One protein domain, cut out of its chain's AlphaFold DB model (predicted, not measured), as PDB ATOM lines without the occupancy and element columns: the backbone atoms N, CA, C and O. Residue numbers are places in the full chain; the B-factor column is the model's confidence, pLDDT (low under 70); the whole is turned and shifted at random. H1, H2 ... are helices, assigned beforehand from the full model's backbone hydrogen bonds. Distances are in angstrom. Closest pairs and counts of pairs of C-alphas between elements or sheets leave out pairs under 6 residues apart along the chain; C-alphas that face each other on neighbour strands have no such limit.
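AT A GLANCE: This is residues 146 to 221 of the 623 residues of the protein "Putative hydrolase yraK" of Diplodia seriata (UniProt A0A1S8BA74). Two long helices, H1 and H4, run partly side by side in opposite directions, and a hairpin of shorter helices, H2 and H3, extends away from them, H2 nearer. The printed part has 76 residues, four named helices, H1 to H4 in chain order, and no named strand: all helix. It is compact, radius of gyration of the C-alphas 12.6 A, spanning 39 by 30 by 22 A.

HOW THE PARTS SIT: H1, residues 146 to 165, and H2, residues 167 to 179, form a hairpin at a shallow tilt of 31 degrees; closest C-alphas, Tyr 162 and Ala 170, 5.0 A. H4, residues 202 to 220, touches H1, closest C-alphas Tyr 159 and Leu 212, 6.8 A. H3, residues 185 to 195, forms a hairpin with H2, closest C-alphas Ala 179 and Gly 185, 4.1 A. H1 and H3 are apart. Every O i to N i+4 pair is within hydrogen-bond range in H1, H2 and H3; in H4, 10 of 15.

IN THESE COORDINATES: H1, 28.7 A long, begins at C-alpha 146 (122.622, 102.756, 91.018). H4, 28.6 A, kinks 46 degrees near residue 213 and ends at C-alpha 220 (128.765, 106.580, 79.117).

THE WHOLE: The printed part has no cut. Residues 180 to 184 are under pLDDT 70.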
ATOM      1  N   GLY A 146     123.681 103.769  91.119       86.19
ATOM      2  CA  GLY A 146     122.622 102.756  91.018       86.19
ATOM      3  C   GLY A 146     121.915 102.781  89.660       86.19
ATOM      4  O   GLY A 146     121.887 101.777  88.952       86.19
ATOM      5  N   VAL A 147     121.433 103.959  89.257       85.00
ATOM      6  CA  VAL A 147     120.741 104.162  87.972       85.00
ATOM      7  C   VAL A 147     121.701 103.958  86.800       85.00
ATOM      8  O   VAL A 147     121.337 103.363  85.787       85.00
ATOM      9  N   ARG A 148     122.954 104.410  86.930       88.06
ATOM     10  CA  ARG A 148     123.999 104.192  85.922       88.06
ATOM     11  C   ARG A 148     124.207 102.703  85.651       88.06
ATOM     12  O   ARG A 148     124.189 102.307  84.491       88.06
ATOM     13  N   GLY A 149     124.357 101.889  86.698       87.31
ATOM     14  CA  GLY A 149     124.567 100.446  86.562       87.31
ATOM     15  C   GLY A 149     123.406  99.734  85.863       87.31
ATOM     16  O   GLY A 149     123.626  98.854  85.029       87.31
ATOM     17  N   GLU A 150     122.166 100.149  86.132       86.81
ATOM     18  CA  GLU A 150     120.984  99.635  85.430       86.81
ATOM     19  C   GLU A 150     121.001  99.997  83.939       86.81
ATOM     20  O   GLU A 150     120.780  99.132  83.086       86.81
ATOM     21  N   ARG A 151     121.330 101.252  83.603       87.06
ATOM     22  CA  ARG A 151     121.448 101.704  82.206       87.06
ATOM     23  C   ARG A 151     122.590 101.004  81.467       87.06
ATOM     24  O   ARG A 151     122.414 100.620  80.312       87.06
ATOM     25  N   GLU A 152     123.725 100.770  82.124       88.38
ATOM     26  CA  GLU A 152     124.834  99.970  81.585       88.38
ATOM     27  C   GLU A 152     124.402  98.527  81.284       88.38
ATOM     28  O   GLU A 152     124.710  97.995  80.213       88.38
ATOM     29  N   ALA A 153     123.645  97.897  82.186       88.75
ATOM     30  CA  ALA A 153     123.142  96.539  81.996       88.75
ATOM     31  C   ALA A 153     122.132  96.444  80.838       88.75
ATOM     32  O   ALA A 153     122.252  95.549  79.998       88.75
ATOM     33  N   GLN A 154     121.182  97.383  80.754       87.12
ATOM     34  CA  GLN A 154     120.220  97.478  79.646       87.12
ATOM     35  C   GLN A 154     120.937  97.632  78.303       87.12
ATOM     36  O   GLN A 154     120.647  96.927  77.335       87.12
ATOM     37  N   HIS A 155     121.928  98.515  78.260       88.50
ATOM     38  CA  HIS A 155     122.723  98.762  77.073       88.50
ATOM     39  C   HIS A 155     123.531  97.535  76.638       88.50
ATOM     40  O   HIS A 155     123.559  97.178  75.458       88.50
ATOM     41  N   LYS A 156     124.155  96.843  77.597       90.00
ATOM     42  CA  LYS A 156     124.861  95.591  77.334       90.00
ATOM     43  C   LYS A 156     123.913  94.525  76.779       90.00
ATOM     44  O   LYS A 156     124.274  93.849  75.820       90.00
ATOM     45  N   ALA A 157     122.713  94.388  77.344       91.88
ATOM     46  CA  ALA A 157     121.711  93.442  76.859       91.88
ATOM     47  C   ALA A 157     121.290  93.747  75.413       91.88
ATOM     48  O   ALA A 157     121.175  92.832  74.598       91.88
ATOM     49  N   LEU A 158     121.134  95.029  75.069       91.31
ATOM     50  CA  LEU A 158     120.836  95.462  73.706       91.31
ATOM     51  C   LEU A 158     121.976  95.134  72.728       91.31
ATOM     52  O   LEU A 158     121.722  94.635  71.630       91.31
ATOM     53  N   TYR A 159     123.230  95.365  73.127       92.25
ATOM     54  CA  TYR A 159     124.395  94.982  72.325       92.25
ATOM     55  C   TYR A 159     124.473  93.462  72.138       92.25
ATOM     56  O   TYR A 159     124.648  92.985  71.018       92.25
ATOM     57  N   ASP A 160     124.288  92.681  73.204       93.62
ATOM     58  CA  ASP A 160     124.281  91.217  73.127       93.62
ATOM     59  C   ASP A 160     123.171  90.718  72.179       93.62
ATOM     60  O   ASP A 160     123.411  89.825  71.360       93.62
ATOM     61  N   LEU A 161     121.986  91.342  72.219       93.00
ATOM     62  CA  LEU A 161     120.891  91.060  71.289       93.00
ATOM     63  C   LEU A 161     121.267  91.402  69.844       93.00
ATOM     64  O   LEU A 161     121.042  90.586  68.952       93.00
ATOM     65  N   TYR A 162     121.882  92.561  69.600       93.88
ATOM     66  CA  TYR A 162     122.400  92.921  68.280       93.88
ATOM     67  C   TYR A 162     123.382  91.867  67.754       93.88
ATOM     68  O   TYR A 162     123.266  91.418  66.610       93.88
ATOM     69  N   ARG A 163     124.318  91.414  68.593       94.50
ATOM     70  CA  ARG A 163     125.309  90.395  68.225       94.50
ATOM     71  C   ARG A 163     124.676  89.028  67.952       94.50
ATOM     72  O   ARG A 163     125.194  88.292  67.113       94.50
ATOM     73  N   ALA A 164     123.583  88.689  68.636       95.00
ATOM     74  CA  ALA A 164     122.902  87.402  68.507       95.00
ATOM     75  C   ALA A 164     121.866  87.354  67.367       95.00
ATOM     76  O   ALA A 164     121.792  86.358  66.650       95.00
ATOM     77  N   ALA A 165     121.069  88.412  67.203       92.56
ATOM     78  CA  ALA A 165     119.880  88.448  66.345       92.56
ATOM     79  C   ALA A 165     119.942  89.513  65.229       92.56
ATOM     80  O   ALA A 165     119.041  89.589  64.387       92.56
ATOM     81  N   GLY A 166     121.010  90.312  65.181       90.69
ATOM     82  CA  GLY A 166     121.238  91.338  64.166       90.69
ATOM     83  C   GLY A 166     120.545  92.674  64.452       90.69
ATOM     84  O   GLY A 166     119.768  92.823  65.393       90.69
ATOM     85  N   ALA A 167     120.839  93.663  63.602       90.75
ATOM     86  CA  ALA A 167     120.382  95.046  63.769       90.75
ATOM     87  C   ALA A 167     118.852  95.223  63.836       90.75
ATOM     88  O   ALA A 167     118.418  95.950  64.722       90.75
ATOM     89  N   PRO A 168     118.018  94.561  63.001       90.69
ATOM     90  CA  PRO A 168     116.569  94.776  63.045       90.69
ATOM     91  C   PRO A 168     115.941  94.467  64.413       90.69
ATOM     92  O   PRO A 168     115.161  95.260  64.924       90.69
ATOM     93  N   HIS A 169     116.330  93.355  65.048       91.06
ATOM     94  CA  HIS A 169     115.804  92.969  66.364       91.06
ATOM     95  C   HIS A 169     116.272  93.908  67.480       91.06
ATOM     96  O   HIS A 169     115.507  94.219  68.394       91.06
ATOM     97  N   ALA A 170     117.525  94.363  67.404       92.44
ATOM     98  CA  ALA A 170     118.051  95.335  68.350       92.44
ATOM     99  C   ALA A 170     117.342  96.687  68.209       92.44
ATOM    100  O   ALA A 170     116.943  97.252  69.217       92.44
ATOM    101  N   VAL A 171     117.114  97.174  66.986       92.31
ATOM    102  CA  VAL A 171     116.377  98.425  66.743       92.31
ATOM    103  C   VAL A 171     114.933  98.332  67.239       92.31
ATOM    104  O   VAL A 171     114.486  99.244  67.925       92.31
ATOM    105  N   GLU A 172     114.234  97.222  66.984       91.81
ATOM    106  CA  GLU A 172     112.868  97.005  67.491       91.81
ATOM    107  C   GLU A 172     112.815  97.048  69.022       91.81
ATOM    108  O   GLU A 172     111.969  97.722  69.609       91.81
ATOM    109  N   THR A 173     113.759  96.366  69.676       90.19
ATOM    110  CA  THR A 173     113.844  96.342  71.143       90.19
ATOM    111  C   THR A 173     114.227  97.710  71.698       90.19
ATOM    112  O   THR A 173     113.652  98.148  72.688       90.19
ATOM    113  N   PHE A 174     115.163  98.410  71.054       89.50
ATOM    114  CA  PHE A 174     115.542  99.773  71.414       89.50
ATOM    115  C   PHE A 174     114.337 100.715  71.332       89.50
ATOM    116  O   PHE A 174     114.023 101.375  72.314       89.50
ATOM    117  N   ALA A 175     113.618 100.723  70.207       88.81
ATOM    118  CA  ALA A 175     112.444 101.570  70.020       88.81
ATOM    119  C   ALA A 175     111.340 101.250  71.043       88.81
ATOM    120  O   ALA A 175     110.740 102.165  71.597       88.81
ATOM    121  N   ALA A 176     111.114  99.968  71.348       85.62
ATOM    122  CA  ALA A 176     110.148  99.555  72.363       85.62
ATOM    123  C   ALA A 176     110.532 100.021  73.778       85.62
ATOM    124  O   ALA A 176     109.671 100.482  74.518       85.62
ATOM    125  N   VAL A 177     111.814  99.934  74.150       83.00
ATOM    126  CA  VAL A 177     112.298 100.393  75.463       83.00
ATOM    127  C   VAL A 177     112.169 101.909  75.608       83.00
ATOM    128  O   VAL A 177     111.808 102.378  76.680       83.00
ATOM    129  N   PHE A 178     112.440 102.672  74.546       75.44
ATOM    130  CA  PHE A 178     112.268 104.128  74.563       75.44
ATOM    131  C   PHE A 178     110.794 104.543  74.633       75.44
ATOM    132  O   PHE A 178     110.469 105.509  75.309       75.44
ATOM    133  N   ALA A 179     109.905 103.782  74.001       78.19
ATOM    134  CA  ALA A 179     108.475 104.068  73.965       78.19
ATOM    135  C   ALA A 179     107.688 103.631  75.212       78.19
ATOM    136  O   ALA A 179     106.537 104.036  75.363       78.19
ATOM    137  N   ALA A 180     108.259 102.786  76.077       69.31
ATOM    138  CA  ALA A 180     107.522 102.127  77.159       69.31
ATOM    139  C   ALA A 180     106.939 103.094  78.209       69.31
ATOM    140  O   ALA A 180     105.921 102.770  78.815       69.31
ATOM    141  N   ASP A 181     107.548 104.273  78.380       54.78
ATOM    142  CA  ASP A 181     107.232 105.220  79.458       54.78
ATOM    143  C   ASP A 181     106.876 106.637  78.951       54.78
ATOM    144  O   ASP A 181     106.885 107.591  79.731       54.78
ATOM    145  N   VAL A 182     106.579 106.799  77.651       60.22
ATOM    146  CA  VAL A 182     106.272 108.109  77.041       60.22
ATOM    147  C   VAL A 182     104.812 108.179  76.585       60.22
ATOM    148  O   VAL A 182     104.305 107.269  75.925       60.22
ATOM    149  N   ASP A 183     104.123 109.278  76.904       50.47
ATOM    150  CA  ASP A 183     102.776 109.552  76.395       50.47
ATOM    151  C   ASP A 183     102.798 109.645  74.860       50.47
ATOM    152  O   ASP A 183     103.460 110.495  74.268       50.47
ATOM    153  N   GLY A 184     102.061 108.754  74.191       60.75
ATOM    154  CA  GLY A 184     102.152 108.595  72.736       60.75
ATOM    155  C   GLY A 184     103.312 107.707  72.272       60.75
ATOM    156  O   GLY A 184     103.666 107.759  71.093       60.75
ATOM    157  N   GLY A 185     103.854 106.860  73.153       70.69
ATOM    158  CA  GLY A 185     104.997 105.979  72.903       70.69
ATOM    159  C   GLY A 185     104.907 105.141  71.625       70.69
ATOM    160  O   GLY A 185     105.906 104.986  70.936       70.69
ATOM    161  N   GLU A 186     103.724 104.687  71.199       75.44
ATOM    162  CA  GLU A 186     103.575 103.983  69.909       75.44
ATOM    163  C   GLU A 186     103.946 104.857  68.696       75.44
ATOM    164  O   GLU A 186     104.515 104.376  67.713       75.44
ATOM    165  N   ARG A 187     103.673 106.165  68.761       76.25
ATOM    166  CA  ARG A 187     104.056 107.118  67.712       76.25
ATOM    167  C   ARG A 187     105.559 107.366  67.718       76.25
ATOM    168  O   ARG A 187     106.164 107.441  66.650       76.25
ATOM    169  N   GLU A 188     106.149 107.488  68.901       77.69
ATOM    170  CA  GLU A 188     107.593 107.653  69.059       77.69
ATOM    171  C   GLU A 188     108.343 106.398  68.605       77.69
ATOM    172  O   GLU A 188     109.278 106.493  67.810       77.69
ATOM    173  N   LYS A 189     107.851 105.215  68.987       85.06
ATOM    174  CA  LYS A 189     108.320 103.920  68.494       85.06
ATOM    175  C   LYS A 189     108.292 103.882  66.971       85.06
ATOM    176  O   LYS A 189     109.309 103.572  66.357       85.06
ATOM    177  N   ALA A 190     107.160 104.222  66.355       85.81
ATOM    178  CA  ALA A 190     107.027 104.236  64.902       85.81
ATOM    179  C   ALA A 190     108.031 105.197  64.240       85.81
ATOM    180  O   ALA A 190     108.674 104.819  63.264       85.81
ATOM    181  N   GLY A 191     108.220 106.400  64.795       84.38
ATOM    182  CA  GLY A 191     109.206 107.365  64.303       84.38
ATOM    183  C   GLY A 191     110.650 106.871  64.434       84.38
ATOM    184  O   GLY A 191     111.428 106.979  63.487       84.38
ATOM    185  N   LEU A 192     111.005 106.265  65.571       87.56
ATOM    186  CA  LEU A 192     112.323 105.660  65.788       87.56
ATOM    187  C   LEU A 192     112.579 104.507  64.816       87.56
ATOM    188  O   LEU A 192     113.662 104.433  64.238       87.56
ATOM    189  N   LEU A 193     111.586 103.642  64.592       90.12
ATOM    190  CA  LEU A 193     111.673 102.560  63.610       90.12
ATOM    191  C   LEU A 193     111.839 103.096  62.185       90.12
ATOM    192  O   LEU A 193     112.612 102.530  61.422       90.12
ATOM    193  N   GLU A 194     111.172 104.197  61.834       88.56
ATOM    194  CA  GLU A 194     111.285 104.834  60.516       88.56
ATOM    195  C   GLU A 194     112.657 105.495  60.286       88.56
ATOM    196  O   GLU A 194     113.150 105.551  59.158       88.56
ATOM    197  N   VAL A 195     113.276 106.040  61.337       86.25
ATOM    198  CA  VAL A 195     114.590 106.701  61.264       86.25
ATOM    199  C   VAL A 195     115.741 105.693  61.337       86.25
ATOM    200  O   VAL A 195     116.796 105.914  60.741       86.25
ATOM    201  N   LEU A 196     115.547 104.589  62.058       89.75
ATOM    202  CA  LEU A 196     116.552 103.548  62.276       89.75
ATOM    203  C   LEU A 196     116.326 102.303  61.409       89.75
ATOM    204  O   LEU A 196     116.933 101.273  61.695       89.75
ATOM    205  N   ASP A 197     115.497 102.376  60.362       88.50
ATOM    206  CA  ASP A 197     115.202 101.236  59.490       88.50
ATOM    207  C   ASP A 197     116.453 100.802  58.689       88.50
ATOM    208  O   ASP A 197     116.833 101.444  57.702       88.50
ATOM    209  N   PRO A 198     117.095  99.662  59.025       86.44
ATOM    210  CA  PRO A 198     118.271  99.188  58.299       86.44
ATOM    211  C   PRO A 198     117.920  98.605  56.915       86.44
ATOM    212  O   PRO A 198     118.809  98.147  56.184       86.44
ATOM    213  N   SER A 199     116.633  98.530  56.563       86.31
ATOM    214  CA  SER A 199     116.145  98.041  55.277       86.31
ATOM    215  C   SER A 199     115.960  99.146  54.232       86.31
ATOM    216  O   SER A 199     115.973  98.824  53.042       86.31
ATOM    217  N   GLU A 200     115.906 100.420  54.647       84.25
ATOM    218  CA  GLU A 200     115.682 101.580  53.769       84.25
ATOM    219  C   GLU A 200     116.730 101.666  52.645       84.25
ATOM    220  O   GLU A 200     116.406 101.885  51.475       84.25
ATOM    221  N   SER A 201     118.010 101.469  52.978       86.38
ATOM    222  CA  SER A 201     119.112 101.501  52.011       86.38
ATOM    223  C   SER A 201     120.355 100.750  52.506       86.38
ATOM    224  O   SER A 201     120.450 100.342  53.664       86.38
ATOM    225  N   ALA A 202     121.336 100.555  51.618       85.62
ATOM    226  CA  ALA A 202     122.630  99.981  51.996       85.62
ATOM    227  C   ALA A 202     123.392 100.876  52.989       85.62
ATOM    228  O   ALA A 202     124.006 100.351  53.917       85.62
ATOM    229  N   ASP A 203     123.298 102.196  52.819       85.94
ATOM    230  CA  ASP A 203     123.921 103.179  53.706       85.94
ATOM    231  C   ASP A 203     123.235 103.169  55.077       85.94
ATOM    232  O   ASP A 203     123.915 103.030  56.087       85.94
ATOM    233  N   ALA A 204     121.894 103.165  55.126       87.56
ATOM    234  CA  ALA A 204     121.140 103.055  56.381       87.56
ATOM    235  C   ALA A 204     121.504 101.779  57.157       87.56
ATOM    236  O   ALA A 204     121.756 101.814  58.360       87.56
ATOM    237  N   ARG A 205     121.629 100.643  56.458       88.94
ATOM    238  CA  ARG A 205     122.076  99.382  57.063       88.94
ATOM    239  C   ARG A 205     123.478  99.480  57.658       88.94
ATOM    240  O   ARG A 205     123.722  98.934  58.736       88.94
ATOM    241  N   ALA A 206     124.402 100.103  56.929       88.44
ATOM    242  CA  ALA A 206     125.778 100.275  57.368       88.44
ATOM    243  C   ALA A 206     125.854 101.217  58.573       88.44
ATOM    244  O   ALA A 206     126.517 100.877  59.551       88.44
ATOM    245  N   ASP A 207     125.125 102.331  58.536       91.62
ATOM    246  CA  ASP A 207     125.109 103.343  59.588       91.62
ATOM    247  C   ASP A 207     124.495 102.794  60.883       91.62
ATOM    248  O   ASP A 207     125.110 102.891  61.942       91.62
ATOM    249  N   VAL A 208     123.337 102.121  60.813       92.69
ATOM    250  CA  VAL A 208     122.701 101.482  61.983       92.69
ATOM    251  C   VAL A 208     123.597 100.387  62.564       92.69
ATOM    252  O   VAL A 208     123.782 100.305  63.779       92.69
ATOM    253  N   GLY A 209     124.194  99.552  61.707       90.44
ATOM    254  CA  GLY A 209     125.129  98.518  62.148       90.44
ATOM    255  C   GLY A 209     126.376  99.106  62.811       90.44
ATOM    256  O   GLY A 209     126.826  98.598  63.837       90.44
ATOM    257  N   TYR A 210     126.917 100.192  62.258       90.00
ATOM    258  CA  TYR A 210     128.057 100.898  62.830       90.00
ATOM    259  C   TYR A 210     127.712 101.525  64.179       90.00
ATOM    260  O   TYR A 210     128.481 101.384  65.129       90.00
ATOM    261  N   TRP A 211     126.557 102.182  64.274       91.44
ATOM    262  CA  TRP A 211     126.070 102.790  65.504       91.44
ATOM    263  C   TRP A 211     125.963 101.758  66.634       91.44
ATOM    264  O   TRP A 211     126.582 101.948  67.686       91.44
ATOM    265  N   LEU A 212     125.280 100.633  66.381       91.56
ATOM    266  CA  LEU A 212     125.141  99.531  67.342       91.56
ATOM    267  C   LEU A 212     126.497  98.950  67.763       91.56
ATOM    268  O   LEU A 212     126.703  98.640  68.933       91.56
ATOM    269  N   GLU A 213     127.437  98.815  66.826       90.38
ATOM    270  CA  GLU A 213     128.737  98.196  67.094       90.38
ATOM    271  C   GLU A 213     129.740  99.152  67.770       90.38
ATOM    272  O   GLU A 213     130.629  98.691  68.487       90.38
ATOM    273  N   ARG A 214     129.667 100.470  67.519       87.62
ATOM    274  CA  ARG A 214     130.770 101.407  67.823       87.62
ATOM    275  C   ARG A 214     130.392 102.696  68.543       87.62
ATOM    276  O   ARG A 214     131.271 103.273  69.176       87.62
ATOM    277  N   GLU A 215     129.157 103.174  68.431       86.81
ATOM    278  CA  GLU A 215     128.766 104.498  68.956       86.81
ATOM    279  C   GLU A 215     127.775 104.420  70.113       86.81
ATOM    280  O   GLU A 215     127.581 105.392  70.837       86.81
ATOM    281  N   MET A 216     127.206 103.243  70.341       83.75
ATOM    282  CA  MET A 216     126.327 102.956  71.463       83.75
ATOM    283  C   MET A 216     126.962 103.352  72.821       83.75
ATOM    284  O   MET A 216     126.294 103.945  73.668       83.75
ATOM    285  N   GLY A 217     128.282 103.206  72.974       83.38
ATOM    286  CA  GLY A 217     129.009 103.616  74.182       83.38
ATOM    287  C   GLY A 217     129.073 105.126  74.470       83.38
ATOM    288  O   GLY A 217     129.494 105.495  75.563       83.38
ATOM    289  N   TYR A 218     128.654 106.008  73.547       85.62
ATOM    290  CA  TYR A 218     128.736 107.473  73.725       85.62
ATOM    291  C   TYR A 218     128.051 107.956  75.001       85.62
ATOM    292  O   TYR A 218     128.507 108.907  75.625       85.62
ATOM    293  N   VAL A 219     126.959 107.297  75.382       88.25
ATOM    294  CA  VAL A 219     126.123 107.681  76.524       88.25
ATOM    295  C   VAL A 219     126.854 107.573  77.869       88.25
ATOM    296  O   VAL A 219     126.453 108.211  78.841       88.25
ATOM    297  N   PHE A 220     127.948 106.805  77.919       89.69
ATOM    298  CA  PHE A 220     128.765 106.580  79.117       89.69
ATOM    299  C   PHE A 220     130.037 107.432  79.164       89.69
ATOM    300  O   PHE A 220     130.769 107.377  80.150       89.69
ATOM    301  N   GLU A 221     130.314 108.222  78.126       89.31
ATOM    302  CA  GLU A 221     131.428 109.168  78.142       89.31
ATOM    303  C   GLU A 221     131.170 110.285  79.159       89.31
ATOM    304  O   GLU A 221     130.068 110.831  79.235       89.31
TER     305      GLU A 221